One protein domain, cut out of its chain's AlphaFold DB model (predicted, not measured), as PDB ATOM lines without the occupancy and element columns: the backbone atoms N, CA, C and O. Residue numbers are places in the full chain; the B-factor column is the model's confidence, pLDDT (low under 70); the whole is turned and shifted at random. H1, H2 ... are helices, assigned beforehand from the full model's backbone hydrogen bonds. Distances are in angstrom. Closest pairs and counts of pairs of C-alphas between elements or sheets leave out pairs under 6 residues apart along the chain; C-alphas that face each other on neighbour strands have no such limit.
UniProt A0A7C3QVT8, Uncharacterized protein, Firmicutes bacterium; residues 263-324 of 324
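What this domain is: This is residues 263 to 324 of the 324 residues of an uncharacterized protein of Firmicutes bacterium (UniProt A0A7C3QVT8). Look first for H3, the longest helix: with H2 and H1 it makes a small up-and-down bundle of three helices whose centres form a triangle, with H2 joined to each of the other two in a helical hairpin. The short helix H4 lies at one end of this bundle, where H1 and H3 end and H2 begins, on the side away from H2. The printed part has 62 residues with four named helices, in the order H1, H2, H3, H4 along the chain, and no named strand. The class is all helix, and the packing is mostly aligned, the touching helices standing at shallow tilts. The whole is compact, with a radius of gyration of the C-alphas of 10.6 A, and its outline is elongated, spanning 32 by 20 by 17 A.

How they stand to each other: Start at H3, residues 296 to 309, and go from it to H2, residues 279 to 291. These two touch and form a helical hairpin, running opposite ways at a shallow tilt of 29 degrees; their closest C-alphas, those of Leu 290 and Thr 296, are 5.0 A apart. From H2 go on to H1, residues 264 to 275, which touches it with the C-alphas of Ala 270 and Ala 282 closest, at 4.4 A. H1 and H2 are again a helical hairpin, running opposite ways at a shallow tilt of 23 degrees. H1 and H3 are near each other, with 6 pairs of C-alphas within 10 A. H4, residues 314 to 319, only just touches H1, with 3 pairs of C-alphas within 8 A, and H1 does so with residues 274 to 275 alone. The closest C-alphas there are those of Leu 275 and Lys 316, 6.8 A apart, and the two helices run the same way at a shallow tilt of 3 degrees. H4 is apart from H2, and only just apart from H3, with the closest C-alphas at 8.3 A. In H1, H2, H3 and H4 every O i to N i+4 pair is within hydrogen-bond range.

Where its parts are: Find C-alpha 296 at (132.916, 250.788, 136.381); from there H3 runs 19.2 A to C-alpha 309 at (125.938, 234.182, 143.003). H2 measures 18.4 A from Val 279 to Lys 291. H1 begins at C-alpha 264, at (138.784, 246.071, 127.042), and covers 16.9 A to Leu 275. H4 runs 8.6 A from Pro 314 to C-alpha 319 at (126.346, 226.012, 134.263).

The domain as a whole: The two C-alphas farthest apart are those of Ala 292 and Gly 321, 32.2 A. The printed part has no cut, and the links H1 to H2, H2 to H3 and H3 to H4 are tight. After H4, residues 320 to 324 lead to the chain's last residue, Asp 324. The mean pLDDT of the printed part is 94.5, and residue 324 alone is under 70.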
ATOM      1  N   ALA A 263     141.532 249.340 127.725       94.19
ATOM      2  CA  ALA A 263     140.894 248.730 128.898       94.19
ATOM      3  C   ALA A 263     140.036 247.478 128.609       94.19
ATOM      4  O   ALA A 263     139.810 246.671 129.506       94.19
ATOM      5  N   TYR A 264     139.557 247.275 127.374       95.50
ATOM      6  CA  TYR A 264     138.784 246.071 127.042       95.50
ATOM      7  C   TYR A 264     139.617 244.784 127.171       95.50
ATOM      8  O   TYR A 264     139.051 243.713 127.375       95.50
ATOM      9  N   VAL A 265     140.949 244.861 127.071       97.44
ATOM     10  CA  VAL A 265     141.823 243.685 127.201       97.44
ATOM     11  C   VAL A 265     141.795 243.147 128.635       97.44
ATOM     12  O   VAL A 265     141.710 241.935 128.830       97.44
ATOM     13  N   ASP A 266     141.781 244.038 129.633       97.31
ATOM     14  CA  ASP A 266     141.614 243.680 131.046       97.31
ATOM     15  C   ASP A 266     140.249 243.009 131.305       97.31
ATOM     16  O   ASP A 266     140.164 242.053 132.077       97.31
ATOM     17  N   ASN A 267     139.191 243.476 130.635       95.19
ATOM     18  CA  ASN A 267     137.842 242.910 130.725       95.19
ATOM     19  C   ASN A 267     137.805 241.462 130.198       95.19
ATOM     20  O   ASN A 267     137.369 240.541 130.893       95.19
ATOM     21  N   VAL A 268     138.357 241.230 129.002       97.12
ATOM     22  CA  VAL A 268     138.443 239.877 128.427       97.12
ATOM     23  C   VAL A 268     139.292 238.958 129.311       97.12
ATOM     24  O   VAL A 268     138.923 237.800 129.508       97.12
ATOM     25  N   LEU A 269     140.389 239.459 129.893       98.56
ATOM     26  CA  LEU A 269     141.201 238.688 130.838       98.56
ATOM     27  C   LEU A 269     140.407 238.285 132.091       98.56
ATOM     28  O   LEU A 269     140.500 237.133 132.511       98.56
ATOM     29  N   ALA A 270     139.596 239.181 132.655       97.88
ATOM     30  CA  ALA A 270     138.765 238.872 133.818       97.88
ATOM     31  C   ALA A 270     137.756 237.747 133.522       97.88
ATOM     32  O   ALA A 270     137.652 236.782 134.282       97.88
ATOM     33  N   HIS A 271     137.079 237.810 132.372       97.44
ATOM     34  CA  HIS A 271     136.195 236.733 131.922       97.44
ATOM     35  C   HIS A 271     136.941 235.419 131.651       97.44
ATOM     36  O   HIS A 271     136.439 234.343 131.982       97.44
ATOM     37  N   ALA A 272     138.137 235.485 131.063       97.88
ATOM     38  CA  ALA A 272     138.958 234.305 130.822       97.88
ATOM     39  C   ALA A 272     139.424 233.652 132.133       97.88
ATOM     40  O   ALA A 272     139.415 232.426 132.224       97.88
ATOM     41  N   TYR A 273     139.783 234.438 133.156       98.56
ATOM     42  CA  TYR A 273     140.103 233.912 134.484       98.56
ATOM     43  C   TYR A 273     138.922 233.166 135.096       98.56
ATOM     44  O   TYR A 273     139.100 232.039 135.557       98.56
ATOM     45  N   GLU A 274     137.724 233.750 135.048       97.56
ATOM     46  CA  GLU A 274     136.514 233.130 135.588       97.56
ATOM     47  C   GLU A 274     136.220 231.780 134.915       97.56
ATOM     48  O   GLU A 274     136.048 230.768 135.596       97.56
ATOM     49  N   LEU A 275     136.247 231.729 133.577       95.62
ATOM     50  CA  LEU A 275     136.012 230.486 132.831       95.62
ATOM     51  C   LEU A 275     137.135 229.459 132.980       95.62
ATOM     52  O   LEU A 275     136.896 228.262 132.836       95.62
ATOM     53  N   ASN A 276     138.345 229.903 133.314       96.50
ATOM     54  CA  ASN A 276     139.454 229.022 133.659       96.50
ATOM     55  C   ASN A 276     139.457 228.608 135.146       96.50
ATOM     56  O   ASN A 276     140.431 228.023 135.616       96.50
ATOM     57  N   GLY A 277     138.414 228.954 135.913       95.75
ATOM     58  CA  GLY A 277     138.283 228.634 137.338       95.75
ATOM     59  C   GLY A 277     139.168 229.463 138.277       95.75
ATOM     60  O   GLY A 277     139.185 229.212 139.477       95.75
ATOM     61  N   GLN A 278     139.885 230.466 137.767       97.88
ATOM     62  CA  GLN A 278     140.737 231.372 138.544       97.88
ATOM     63  C   GLN A 278     139.916 232.559 139.074       97.88
ATOM     64  O   GLN A 278     140.185 233.713 138.743       97.88
ATOM     65  N   VAL A 279     138.887 232.272 139.874       97.06
ATOM     66  CA  VAL A 279     137.887 233.265 140.318       97.06
ATOM     67  C   VAL A 279     138.514 234.417 141.109       97.06
ATOM     68  O   VAL A 279     138.170 235.571 140.863       97.06
ATOM     69  N   ASP A 280     139.488 234.137 141.978       97.56
ATOM     70  CA  ASP A 280     140.179 235.177 142.756       97.56
ATOM     71  C   ASP A 280     140.881 236.189 141.842       97.56
ATOM     72  O   ASP A 280     140.693 237.396 141.977       97.56
ATOM     73  N   LYS A 281     141.597 235.703 140.820       98.31
ATOM     74  CA  LYS A 281     142.228 236.575 139.821       98.31
ATOM     75  C   LYS A 281     141.206 237.340 138.986       98.31
ATOM     76  O   LYS A 281     141.473 238.473 138.594       98.31
ATOM     77  N   ALA A 282     140.046 236.746 138.696       98.19
ATOM     78  CA  ALA A 282     138.970 237.454 138.009       98.19
ATOM     79  C   ALA A 282     138.487 238.648 138.848       98.19
ATOM     80  O   ALA A 282     138.397 239.759 138.326       98.19
ATOM     81  N   LEU A 283     138.248 238.449 140.150       98.12
ATOM     82  CA  LEU A 283     137.874 239.513 141.085       98.12
ATOM     83  C   LEU A 283     138.953 240.596 141.188       98.12
ATOM     84  O   LEU A 283     138.631 241.773 141.036       98.12
ATOM     85  N   GLU A 284     140.221 240.219 141.364       97.81
ATOM     86  CA  GLU A 284     141.348 241.164 141.385       97.81
ATOM     87  C   GLU A 284     141.398 242.012 140.105       97.81
ATOM     88  O   GLU A 284     141.594 243.231 140.146       97.81
ATOM     89  N   GLN A 285     141.172 241.377 138.954       97.81
ATOM     90  CA  GLN A 285     141.183 242.028 137.651       97.81
ATOM     91  C   GLN A 285     139.989 242.981 137.460       97.81
ATOM     92  O   GLN A 285     140.141 244.049 136.857       97.81
ATOM     93  N   TRP A 286     138.810 242.648 137.991       97.88
ATOM     94  CA  TRP A 286     137.663 243.560 138.032       97.88
ATOM     95  C   TRP A 286     137.890 244.735 138.988       97.88
ATOM     96  O   TRP A 286     137.629 245.881 138.626       97.88
ATOM     97  N   GLU A 287     138.443 244.485 140.175       97.19
ATOM     98  CA  GLU A 287     138.767 245.525 141.156       97.19
ATOM     99  C   GLU A 287     139.827 246.499 140.624       97.19
ATOM    100  O   GLU A 287     139.726 247.708 140.847       97.19
ATOM    101  N   LYS A 288     140.819 246.002 139.871       95.75
ATOM    102  CA  LYS A 288     141.792 246.839 139.154       95.75
ATOM    103  C   LYS A 288     141.097 247.787 138.173       95.75
ATOM    104  O   LYS A 288     141.400 248.979 138.172       95.75
ATOM    105  N   GLN A 289     140.174 247.278 137.354       95.00
ATOM    106  CA  GLN A 289     139.438 248.095 136.381       95.00
ATOM    107  C   GLN A 289     138.558 249.146 137.063       95.00
ATOM    108  O   GLN A 289     138.588 250.312 136.668       95.00
ATOM    109  N   LEU A 290     137.862 248.758 138.138       95.44
ATOM    110  CA  LEU A 290     137.046 249.664 138.942       95.44
ATOM    111  C   LEU A 290     137.882 250.816 139.521       95.44
ATOM    112  O   LEU A 290     137.513 251.978 139.367       95.44
ATOM    113  N   LYS A 291     139.048 250.513 140.114       95.62
ATOM    114  CA  LYS A 291     139.987 251.525 140.641       95.62
ATOM    115  C   LYS A 291     140.525 252.457 139.555       95.62
ATOM    116  O   LYS A 291     140.759 253.630 139.823       95.62
ATOM    117  N   ALA A 292     140.717 251.946 138.341       93.94
ATOM    118  CA  ALA A 292     141.170 252.730 137.196       93.94
ATOM    119  C   ALA A 292     140.060 253.593 136.561       93.94
ATOM    120  O   ALA A 292     140.345 254.350 135.637       93.94
ATOM    121  N   GLY A 293     138.806 253.481 137.019       93.25
ATOM    122  CA  GLY A 293     137.664 254.190 136.436       93.25
ATOM    123  C   GLY A 293     137.204 253.634 135.084       93.25
ATOM    124  O   GLY A 293     136.428 254.283 134.385       93.25
ATOM    125  N   ASN A 294     137.655 252.435 134.706       91.38
ATOM    126  CA  ASN A 294     137.302 251.787 133.445       91.38
ATOM    127  C   ASN A 294     136.166 250.785 133.658       91.38
ATOM    128  O   ASN A 294     136.213 249.994 134.597       91.38
ATOM    129  N   PHE A 295     135.170 250.782 132.762       91.75
ATOM    130  CA  PHE A 295     134.047 249.832 132.800       91.75
ATOM    131  C   PHE A 295     133.394 249.703 134.194       91.75
ATOM    132  O   PHE A 295     132.997 248.609 134.587       91.75
ATOM    133  N   THR A 296     133.285 250.802 134.951       93.75
ATOM    134  CA  THR A 296     132.916 250.788 136.381       93.75
ATOM    135  C   THR A 296     131.624 250.023 136.660       93.75
ATOM    136  O   THR A 296     131.621 249.118 137.487       93.75
ATOM    137  N   SER A 297     130.563 250.291 135.895       94.62
ATOM    138  CA  SER A 297     129.274 249.602 136.035       94.62
ATOM    139  C   SER A 297     129.355 248.096 135.763       94.62
ATOM    140  O   SER A 297     128.650 247.308 136.394       94.62
ATOM    141  N   VAL A 298     130.213 247.676 134.830       94.75
ATOM    142  CA  VAL A 298     130.439 246.260 134.511       94.75
ATOM    143  C   VAL A 298     131.258 245.609 135.620       94.75
ATOM    144  O   VAL A 298     130.880 244.542 136.089       94.75
ATOM    145  N   ALA A 299     132.326 246.262 136.082       96.38
ATOM    146  CA  ALA A 299     133.186 245.755 137.142       96.38
ATOM    147  C   ALA A 299     132.435 245.607 138.477       96.38
ATOM    148  O   ALA A 299     132.543 244.569 139.122       96.38
ATOM    149  N   GLU A 300     131.617 246.591 138.866       96.94
ATOM    150  CA  GLU A 300     130.767 246.519 140.064       96.94
ATOM    151  C   GLU A 300     129.787 245.348 139.992       96.94
ATOM    152  O   GLU A 300     129.684 244.555 140.932       96.94
ATOM    153  N   ARG A 301     129.096 245.200 138.852       96.31
ATOM    154  CA  ARG A 301     128.200 244.064 138.613       96.31
ATOM    155  C   ARG A 301     128.947 242.739 138.672       96.31
ATOM    156  O   ARG A 301     128.455 241.818 139.311       96.31
ATOM    157  N   ALA A 302     130.111 242.649 138.038       96.44
ATOM    158  CA  ALA A 302     130.905 241.432 138.004       96.44
ATOM    159  C   ALA A 302     131.351 241.006 139.403       96.44
ATOM    160  O   ALA A 302     131.130 239.863 139.793       96.44
ATOM    161  N   ILE A 303     131.905 241.938 140.183       97.25
ATOM    162  CA  ILE A 303     132.335 241.687 141.563       97.25
ATOM    163  C   ILE A 303     131.155 241.220 142.415       97.25
ATOM    164  O   ILE A 303     131.285 240.236 143.142       97.25
ATOM    165  N   ARG A 304     130.006 241.899 142.318       97.25
ATOM    166  CA  ARG A 304     128.800 241.526 143.063       97.25
ATOM    167  C   ARG A 304     128.308 240.131 142.673       97.25
ATOM    168  O   ARG A 304     128.203 239.275 143.542       97.25
ATOM    169  N   CYS A 305     128.071 239.880 141.385       96.31
ATOM    170  CA  CYS A 305     127.551 238.598 140.903       96.31
ATOM    171  C   CYS A 305     128.502 237.433 141.221       96.31
ATOM    172  O   CYS A 305     128.047 236.371 141.629       96.31
ATOM    173  N   ILE A 306     129.820 237.622 141.112       96.62
ATOM    174  CA  ILE A 306     130.785 236.582 141.501       96.62
ATOM    175  C   ILE A 306     130.731 236.314 143.014       96.62
ATOM    176  O   ILE A 306     130.757 235.154 143.413       96.62
ATOM    177  N   LYS A 307     130.635 237.346 143.865       96.00
ATOM    178  CA  LYS A 307     130.622 237.180 145.332       96.00
ATOM    179  C   LYS A 307     129.304 236.616 145.871       96.00
ATOM    180  O   LYS A 307     129.333 235.833 146.814       96.00
ATOM    181  N   GLU A 308     128.173 237.028 145.308       95.94
ATOM    182  CA  GLU A 308     126.838 236.661 145.799       95.94
ATOM    183  C   GLU A 308     126.295 235.395 145.127       95.94
ATOM    184  O   GLU A 308     125.677 234.562 145.784       95.94
ATOM    185  N   GLU A 309     126.538 235.239 143.825       94.25
ATOM    186  CA  GLU A 309     125.938 234.182 143.003       94.25
ATOM    187  C   GLU A 309     126.980 233.164 142.507       94.25
ATOM    188  O   GLU A 309     126.630 232.122 141.962       94.25
ATOM    189  N   GLY A 310     128.275 233.444 142.688       93.38
ATOM    190  CA  GLY A 310     129.372 232.568 142.269       93.38
ATOM    191  C   GLY A 310     129.773 232.697 140.796       93.38
ATOM    192  O   GLY A 310     130.717 232.025 140.377       93.38
ATOM    193  N   ALA A 311     129.090 233.532 140.001       95.50
ATOM    194  CA  ALA A 311     129.378 233.702 138.575       95.50
ATOM    195  C   ALA A 311     128.863 235.023 137.987       95.50
ATOM    196  O   ALA A 311     127.741 235.453 138.252       95.50
ATOM    197  N   PHE A 312     129.644 235.610 137.085       95.56
ATOM    198  CA  PHE A 312     129.258 236.733 136.231       95.56
ATOM    199  C   PHE A 312     129.243 236.363 134.744       95.56
ATOM    200  O   PHE A 312     128.385 236.840 134.004       95.56
ATOM    201  N   ASN A 313     130.152 235.501 134.286       93.44
ATOM    202  CA  ASN A 313     130.200 235.094 132.888       93.44
ATOM    203  C   ASN A 313     128.929 234.305 132.499       93.44
ATOM    204  O   ASN A 313     128.598 233.340 133.192       93.44
ATOM    205  N   PRO A 314     128.267 234.617 131.366       91.12
ATOM    206  CA  PRO A 314     127.040 233.935 130.943       91.12
ATOM    207  C   PRO A 314     127.155 232.406 130.875       91.12
ATOM    208  O   PRO A 314     126.249 231.691 131.299       91.12
ATOM    209  N   LYS A 315     128.295 231.872 130.409       90.50
ATOM    210  CA  LYS A 315     128.534 230.418 130.401       90.50
ATOM    211  C   LYS A 315     128.484 229.847 131.809       90.50
ATOM    212  O   LYS A 315     127.807 228.852 132.047       90.50
ATOM    213  N   LYS A 316     129.194 230.490 132.737       91.06
ATOM    214  CA  LYS A 316     129.303 230.021 134.114       91.06
ATOM    215  C   LYS A 316     127.970 230.135 134.845       91.06
ATOM    216  O   LYS A 316     127.580 229.208 135.545       91.06
ATOM    217  N   ARG A 317     127.232 231.222 134.615       93.31
ATOM    218  CA  ARG A 317     125.871 231.412 135.138       93.31
ATOM    219  C   ARG A 317     124.930 230.306 134.662       93.31
ATOM    220  O   ARG A 317     124.273 229.679 135.489       93.31
ATOM    221  N   LYS A 318     124.957 229.981 133.365       90.62
ATOM    222  CA  LYS A 318     124.192 228.865 132.791       90.62
ATOM    223  C   LYS A 318     124.574 227.510 133.398       90.62
ATOM    224  O   LYS A 318     123.686 226.718 133.696       90.62
ATOM    225  N   GLU A 319     125.865 227.240 133.601       89.50
ATOM    226  CA  GLU A 319     126.346 226.012 134.263       89.50
ATOM    227  C   GLU A 319     125.838 225.881 135.709       89.50
ATOM    228  O   GLU A 319     125.613 224.767 136.178       89.50
ATOM    229  N   LEU A 320     125.634 227.005 136.401       90.38
ATOM    230  CA  LEU A 320     125.103 227.059 137.766       90.38
ATOM    231  C   LEU A 320     123.567 227.144 137.833       90.38
ATOM    232  O   LEU A 320     123.011 227.159 138.927       90.38
ATOM    233  N   GLY A 321     122.869 227.197 136.692       91.31
ATOM    234  CA  GLY A 321     121.410 227.339 136.648       91.31
ATOM    235  C   GLY A 321     120.895 228.719 137.080       91.31
ATOM    236  O   GLY A 321     119.754 228.832 137.523       91.31
ATOM    237  N   LEU A 322     121.725 229.760 136.969       89.31
ATOM    238  CA  LEU A 322     121.373 231.144 137.294       89.31
ATOM    239  C   LEU A 322     120.718 231.835 136.085       89.31
ATOM    240  O   LEU A 322     121.066 231.544 134.940       89.31
ATOM    241  N   SER A 323     119.783 232.758 136.327       74.88
ATOM    242  CA  SER A 323     119.193 233.608 135.280       74.88
ATOM    243  C   SER A 323     120.145 234.734 134.873       74.88
ATOM    244  O   SER A 323     120.866 235.246 135.726       74.88
ATOM    245  N   ASP A 324     120.129 235.147 133.608       61.19
ATOM    246  CA  ASP A 324     120.952 236.262 133.104       61.19
ATOM    247  C   ASP A 324     120.514 237.648 133.607       61.19
ATOM    248  O   ASP A 324     119.288 237.876 133.748       61.19
TER     249      ASP A 324